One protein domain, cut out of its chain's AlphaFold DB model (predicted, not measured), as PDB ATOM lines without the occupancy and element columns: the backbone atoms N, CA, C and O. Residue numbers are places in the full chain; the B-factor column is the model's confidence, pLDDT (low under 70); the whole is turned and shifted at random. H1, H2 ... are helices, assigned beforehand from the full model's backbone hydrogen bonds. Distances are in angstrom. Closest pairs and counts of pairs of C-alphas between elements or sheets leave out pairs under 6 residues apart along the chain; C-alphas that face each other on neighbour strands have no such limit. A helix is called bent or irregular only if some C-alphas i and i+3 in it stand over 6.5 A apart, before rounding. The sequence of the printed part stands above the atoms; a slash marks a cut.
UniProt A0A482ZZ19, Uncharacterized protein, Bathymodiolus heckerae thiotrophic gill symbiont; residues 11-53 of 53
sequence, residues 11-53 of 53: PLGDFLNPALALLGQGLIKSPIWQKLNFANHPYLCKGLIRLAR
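This is residues 11 to 53 of the 53 residues of an uncharacterized protein of Bathymodiolus heckerae thiotrophic gill symbiont (UniProt A0A482ZZ19). The printed part is an open, flat hook: the long helix H1 makes one arm, the short helix H2 sits at the far end of it, and the chain then turns through residues 36 to 41 and folds back into a second, shorter helical arm, H3. The space between the arms H1 and H3 is empty, and no helix touches another. The 43 printed residues hold three named helices, in the order H1, H2, H3 along the chain, and no named strand; the class is all helix. The whole is loose, with a radius of gyration of the C-alphas of 12.9 A, and spans 41 by 23 by 7 A along its three main axes.

The longest helix is H1, residues 11 to 29, which measures 27.5 A from its first C-alpha, that of Pro 11 at (34.335, 47.674, -34.055), to its last, that of Lys 29 at (19.049, 36.497, -54.052). H1 is neither bent nor irregular, but only just: C-alphas 15 and 18 are 6.1 A apart. H2, residues 31 to 35, is 5.9 A from first to last C-alpha. H3, residues 42 to 51, is 14.9 A long and ends with C-alpha 51 at (9.813, 45.005, -38.814).

H1 touches no helix. H1 and H2 are close but not clearly touching, with 1 pair of C-alphas within 8 A: their closest C-alphas, those of Leu 27 and Trp 33, are 6.7 A apart. A tight link, residue 30 alone, joins H1 to H2. H3 is apart from H1. H3 is apart from H2 too, although a short link of 6 residues joins these two. The N-to-C direction of H1 has the components -0.56, -0.43 and -0.71 along x, y and z, and that of H3 has 0.63, 0.49 and 0.60. Every pair of O i and N i+4 is within hydrogen-bond range in H2 and H3, and 14 of 15 such pairs are in H1.

The two C-alphas farthest apart are those of Pro 11 and Asn 40, at 41.0 A. The first and last printed C-alphas, those of Pro 11 and Arg 53, are 24.3 A apart. Residues 11 to 35 stand free, of which 11 to 29 belong to H1 and 31 to 35 to H2; residues 47 to 53 stand free too, of which 47 to 51 belong to H3. The printed part has no cut and no long link, and it ends at residue 53, the chain's last. The mean pLDDT of the printed part is 71.8; 20 residues are under 70, among them residues 11 to 13, 36 to 39 and 46 to 53.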
ATOM      1  N   PRO A  11      34.291  48.532 -32.872       65.81
ATOM      2  CA  PRO A  11      34.335  47.674 -34.055       65.81
ATOM      3  C   PRO A  11      33.026  46.926 -34.323       65.81
ATOM      4  O   PRO A  11      32.864  46.381 -35.408       65.81
ATOM      5  N   LEU A  12      32.083  46.858 -33.372       69.50
ATOM      6  CA  LEU A  12      30.893  46.027 -33.566       69.50
ATOM      7  C   LEU A  12      29.931  46.646 -34.587       69.50
ATOM      8  O   LEU A  12      29.456  45.940 -35.463       69.50
ATOM      9  N   GLY A  13      29.685  47.957 -34.525       67.06
ATOM     10  CA  GLY A  13      28.859  48.646 -35.524       67.06
ATOM     11  C   GLY A  13      29.473  48.584 -36.926       67.06
ATOM     12  O   GLY A  13      28.784  48.265 -37.895       67.06
ATOM     13  N   ASP A  14      30.788  48.788 -37.010       75.50
ATOM     14  CA  ASP A  14      31.539  48.747 -38.267       75.50
ATOM     15  C   ASP A  14      31.651  47.328 -38.851       75.50
ATOM     16  O   ASP A  14      31.718  47.169 -40.067       75.50
ATOM     17  N   PHE A  15      31.610  46.287 -38.015       77.44
ATOM     18  CA  PHE A  15      31.575  44.886 -38.446       77.44
ATOM     19  C   PHE A  15      30.157  44.410 -38.804       77.44
ATOM     20  O   PHE A  15      29.968  43.637 -39.747       77.44
ATOM     21  N   LEU A  16      29.143  44.880 -38.074       79.19
ATOM     22  CA  LEU A  16      27.750  44.483 -38.276       79.19
ATOM     23  C   LEU A  16      27.133  45.116 -39.525       79.19
ATOM     24  O   LEU A  16      26.359  44.446 -40.203       79.19
ATOM     25  N   ASN A  17      27.477  46.358 -39.870       81.75
ATOM     26  CA  ASN A  17      26.915  47.042 -41.041       81.75
ATOM     27  C   ASN A  17      27.197  46.303 -42.370       81.75
ATOM     28  O   ASN A  17      26.251  46.037 -43.120       81.75
ATOM     29  N   PRO A  18      28.441  45.880 -42.667       85.25
ATOM     30  CA  PRO A  18      28.735  45.047 -43.831       85.25
ATOM     31  C   PRO A  18      28.076  43.666 -43.760       85.25
ATOM     32  O   PRO A  18      27.572  43.178 -44.771       85.25
ATOM     33  N   ALA A  19      28.038  43.041 -42.578       85.38
ATOM     34  CA  ALA A  19      27.417  41.730 -42.394       85.38
ATOM     35  C   ALA A  19      25.900  41.769 -42.651       85.38
ATOM     36  O   ALA A  19      25.369  40.894 -43.331       85.38
ATOM     37  N   LEU A  20      25.210  42.814 -42.185       84.81
ATOM     38  CA  LEU A  20      23.793  43.071 -42.454       84.81
ATOM     39  C   LEU A  20      23.539  43.347 -43.941       84.81
ATOM     40  O   LEU A  20      22.582  42.815 -44.503       84.81
ATOM     41  N   ALA A  21      24.408  44.119 -44.600       85.19
ATOM     42  CA  ALA A  21      24.305  44.383 -46.036       85.19
ATOM     43  C   ALA A  21      24.503  43.110 -46.883       85.19
ATOM     44  O   ALA A  21      23.784  42.894 -47.864       85.19
ATOM     45  N   LEU A  22      25.445  42.245 -46.496       85.06
ATOM     46  CA  LEU A  22      25.675  40.944 -47.132       85.06
ATOM     47  C   LEU A  22      24.522  39.972 -46.871       85.06
ATOM     48  O   LEU A  22      24.068  39.300 -47.799       85.06
ATOM     49  N   LEU A  23      23.999  39.937 -45.643       84.19
ATOM     50  CA  LEU A  23      22.830  39.138 -45.285       84.19
ATOM     51  C   LEU A  23      21.598  39.576 -46.090       84.19
ATOM     52  O   LEU A  23      20.924  38.733 -46.676       84.19
ATOM     53  N   GLY A  24      21.340  40.883 -46.200       81.88
ATOM     54  CA  GLY A  24      20.252  41.431 -47.012       81.88
ATOM     55  C   GLY A  24      20.367  41.050 -48.492       81.88
ATOM     56  O   GLY A  24      19.391  40.591 -49.086       81.88
ATOM     57  N   GLN A  25      21.565  41.143 -49.078       79.94
ATOM     58  CA  GLN A  25      21.807  40.698 -50.457       79.94
ATOM     59  C   GLN A  25      21.607  39.189 -50.639       79.94
ATOM     60  O   GLN A  25      21.017  38.765 -51.637       79.94
ATOM     61  N   GLY A  26      22.079  38.382 -49.686       79.62
ATOM     62  CA  GLY A  26      21.916  36.929 -49.697       79.62
ATOM     63  C   GLY A  26      20.452  36.510 -49.584       79.62
ATOM     64  O   GLY A  26      20.026  35.586 -50.269       79.62
ATOM     65  N   LEU A  27      19.660  37.236 -48.793       74.94
ATOM     66  CA  LEU A  27      18.221  37.017 -48.674       74.94
ATOM     67  C   LEU A  27      17.480  37.399 -49.959       74.94
ATOM     68  O   LEU A  27      16.690  36.590 -50.433       74.94
ATOM     69  N   ILE A  28      17.766  38.559 -50.564       72.19
ATOM     70  CA  ILE A  28      17.131  39.002 -51.824       72.19
ATOM     71  C   ILE A  28      17.422  38.028 -52.976       72.19
ATOM     72  O   ILE A  28      16.554  37.768 -53.807       72.19
ATOM     73  N   LYS A  29      18.638  37.470 -53.026       69.06
ATOM     74  CA  LYS A  29      19.049  36.497 -54.052       69.06
ATOM     75  C   LYS A  29      18.712  35.050 -53.698       69.06
ATOM     76  O   LYS A  29      18.904  34.163 -54.528       69.06
ATOM     77  N   SER A  30      18.233  34.792 -52.485       73.00
ATOM     78  CA  SER A  30      17.920  33.441 -52.052       73.00
ATOM     79  C   SER A  30      16.668  32.929 -52.768       73.00
ATOM     80  O   SER A  30      15.667  33.647 -52.852       73.00
ATOM     81  N   PRO A  31      16.648  31.653 -53.192       67.44
ATOM     82  CA  PRO A  31      15.432  31.002 -53.671       67.44
ATOM     83  C   PRO A  31      14.309  30.995 -52.621       67.44
ATOM     84  O   PRO A  31      13.164  30.741 -52.973       67.44
ATOM     85  N   ILE A  32      14.591  31.323 -51.352       71.38
ATOM     86  CA  ILE A  32      13.579  31.560 -50.313       71.38
ATOM     87  C   ILE A  32      12.713  32.778 -50.657       71.38
ATOM     88  O   ILE A  32      11.501  32.697 -50.509       71.38
ATOM     89  N   TRP A  33      13.290  33.870 -51.168       65.50
ATOM     90  CA  TRP A  33      12.533  35.059 -51.585       65.50
ATOM     91  C   TRP A  33      11.651  34.787 -52.813       65.50
ATOM     92  O   TRP A  33      10.597  35.394 -52.963       65.50
ATOM     93  N   GLN A  34      12.064  33.849 -53.675       66.62
ATOM     94  CA  GLN A  34      11.281  33.398 -54.833       66.62
ATOM     95  C   GLN A  34      10.205  32.370 -54.444       66.62
ATOM     96  O   GLN A  34       9.083  32.424 -54.938       66.62
ATOM     97  N   LYS A  35      10.530  31.426 -53.551       70.00
ATOM     98  CA  LYS A  35       9.633  30.346 -53.110       70.00
ATOM     99  C   LYS A  35       8.580  30.825 -52.117       70.00
ATOM    100  O   LYS A  35       7.449  30.337 -52.135       70.00
ATOM    101  N   LEU A  36       8.923  31.806 -51.290       66.62
ATOM    102  CA  LEU A  36       7.960  32.606 -50.555       66.62
ATOM    103  C   LEU A  36       7.326  33.560 -51.573       66.62
ATOM    104  O   LEU A  36       7.714  34.716 -51.663       66.62
ATOM    105  N   ASN A  37       6.425  33.051 -52.420       66.00
ATOM    106  CA  ASN A  37       5.739  33.826 -53.454       66.00
ATOM    107  C   ASN A  37       4.984  34.996 -52.805       66.00
ATOM    108  O   ASN A  37       3.804  34.887 -52.470       66.00
ATOM    109  N   PHE A  38       5.667  36.117 -52.605       63.78
ATOM    110  CA  PHE A  38       5.136  37.292 -51.926       63.78
ATOM    111  C   PHE A  38       3.912  37.858 -52.648       63.78
ATOM    112  O   PHE A  38       3.004  38.376 -52.001       63.78
ATOM    113  N   ALA A  39       3.841  37.659 -53.968       64.12
ATOM    114  CA  ALA A  39       2.677  37.967 -54.793       64.12
ATOM    115  C   ALA A  39       1.395  37.250 -54.324       64.12
ATOM    116  O   ALA A  39       0.311  37.819 -54.407       64.12
ATOM    117  N   ASN A  40       1.516  36.037 -53.777       70.25
ATOM    118  CA  ASN A  40       0.381  35.231 -53.318       70.25
ATOM    119  C   ASN A  40       0.087  35.410 -51.817       70.25
ATOM    120  O   ASN A  40      -0.961  34.983 -51.336       70.25
ATOM    121  N   HIS A  41       0.983  36.063 -51.066       74.81
ATOM    122  CA  HIS A  41       0.856  36.252 -49.617       74.81
ATOM    123  C   HIS A  41       1.165  37.705 -49.197       74.81
ATOM    124  O   HIS A  41       2.143  37.958 -48.484       74.81
ATOM    125  N   PRO A  42       0.305  38.675 -49.572       71.38
ATOM    126  CA  PRO A  42       0.537  40.108 -49.341       71.38
ATOM    127  C   PRO A  42       0.702  40.487 -47.856       71.38
ATOM    128  O   PRO A  42       1.342  41.484 -47.519       71.38
ATOM    129  N   TYR A  43       0.172  39.674 -46.942       74.25
ATOM    130  CA  TYR A  43       0.267  39.892 -45.496       74.25
ATOM    131  C   TYR A  43       1.674  39.618 -44.938       74.25
ATOM    132  O   TYR A  43       2.108  40.315 -44.020       74.25
ATOM    133  N   LEU A  44       2.415  38.667 -45.525       69.75
ATOM    134  CA  LEU A  44       3.806  38.377 -45.151       69.75
ATOM    135  C   LEU A  44       4.743  39.525 -45.559       69.75
ATOM    136  O   LEU A  44       5.590  39.927 -44.762       69.75
ATOM    137  N   CYS A  45       4.528  40.137 -46.734       70.31
ATOM    138  CA  CYS A  45       5.213  41.382 -47.118       70.31
ATOM    139  C   CYS A  45       4.986  42.495 -46.090       70.31
ATOM    140  O   CYS A  45       5.916  43.197 -45.697       70.31
ATOM    141  N   LYS A  46       3.737  42.664 -45.642       67.94
ATOM    142  CA  LYS A  46       3.347  43.760 -44.748       67.94
ATOM    143  C   LYS A  46       3.982  43.643 -43.358       67.94
ATOM    144  O   LYS A  46       4.312  44.669 -42.765       67.94
ATOM    145  N   GLY A  47       4.174  42.419 -42.859       69.50
ATOM    146  CA  GLY A  47       4.878  42.150 -41.601       69.50
ATOM    147  C   GLY A  47       6.373  42.467 -41.678       69.50
ATOM    148  O   GLY A  47       6.891  43.173 -40.816       69.50
ATOM    149  N   LEU A  48       7.044  42.038 -42.751       66.00
ATOM    150  CA  LEU A  48       8.471  42.313 -42.958       66.00
ATOM    151  C   LEU A  48       8.763  43.813 -43.119       66.00
ATOM    152  O   LEU A  48       9.705  44.322 -42.520       66.00
ATOM    153  N   ILE A  49       7.916  44.543 -43.852       66.00
ATOM    154  CA  ILE A  49       8.048  46.002 -44.023       66.00
ATOM    155  C   ILE A  49       7.822  46.761 -42.703       66.00
ATOM    156  O   ILE A  49       8.366  47.848 -42.517       66.00
ATOM    157  N   ARG A  50       7.011  46.224 -41.779       60.66
ATOM    158  CA  ARG A  50       6.834  46.810 -40.440       60.66
ATOM    159  C   ARG A  50       7.993  46.514 -39.495       60.66
ATOM    160  O   ARG A  50       8.250  47.343 -38.642       60.66
ATOM    161  N   LEU A  51       8.650  45.362 -39.632       62.31
ATOM    162  CA  LEU A  51       9.813  45.005 -38.814       62.31
ATOM    163  C   LEU A  51      11.070  45.792 -39.224       62.31
ATOM    164  O   LEU A  51      11.952  46.014 -38.407       62.31
ATOM    165  N   ALA A  52      11.149  46.199 -40.493       56.44
ATOM    166  CA  ALA A  52      12.271  46.956 -41.045       56.44
ATOM    167  C   ALA A  52      12.154  48.489 -40.879       56.44
ATOM    168  O   ALA A  52      13.015  49.209 -41.384       56.44
ATOM    169  N   ARG A  53      11.096  48.991 -40.228       49.38
ATOM    170  CA  ARG A  53      10.892  50.409 -39.894       49.38
ATOM    171  C   ARG A  53      11.007  50.616 -38.395       49.38
ATOM    172  O   ARG A  53      11.499  51.697 -38.018       49.38
TER     173      ARG A  53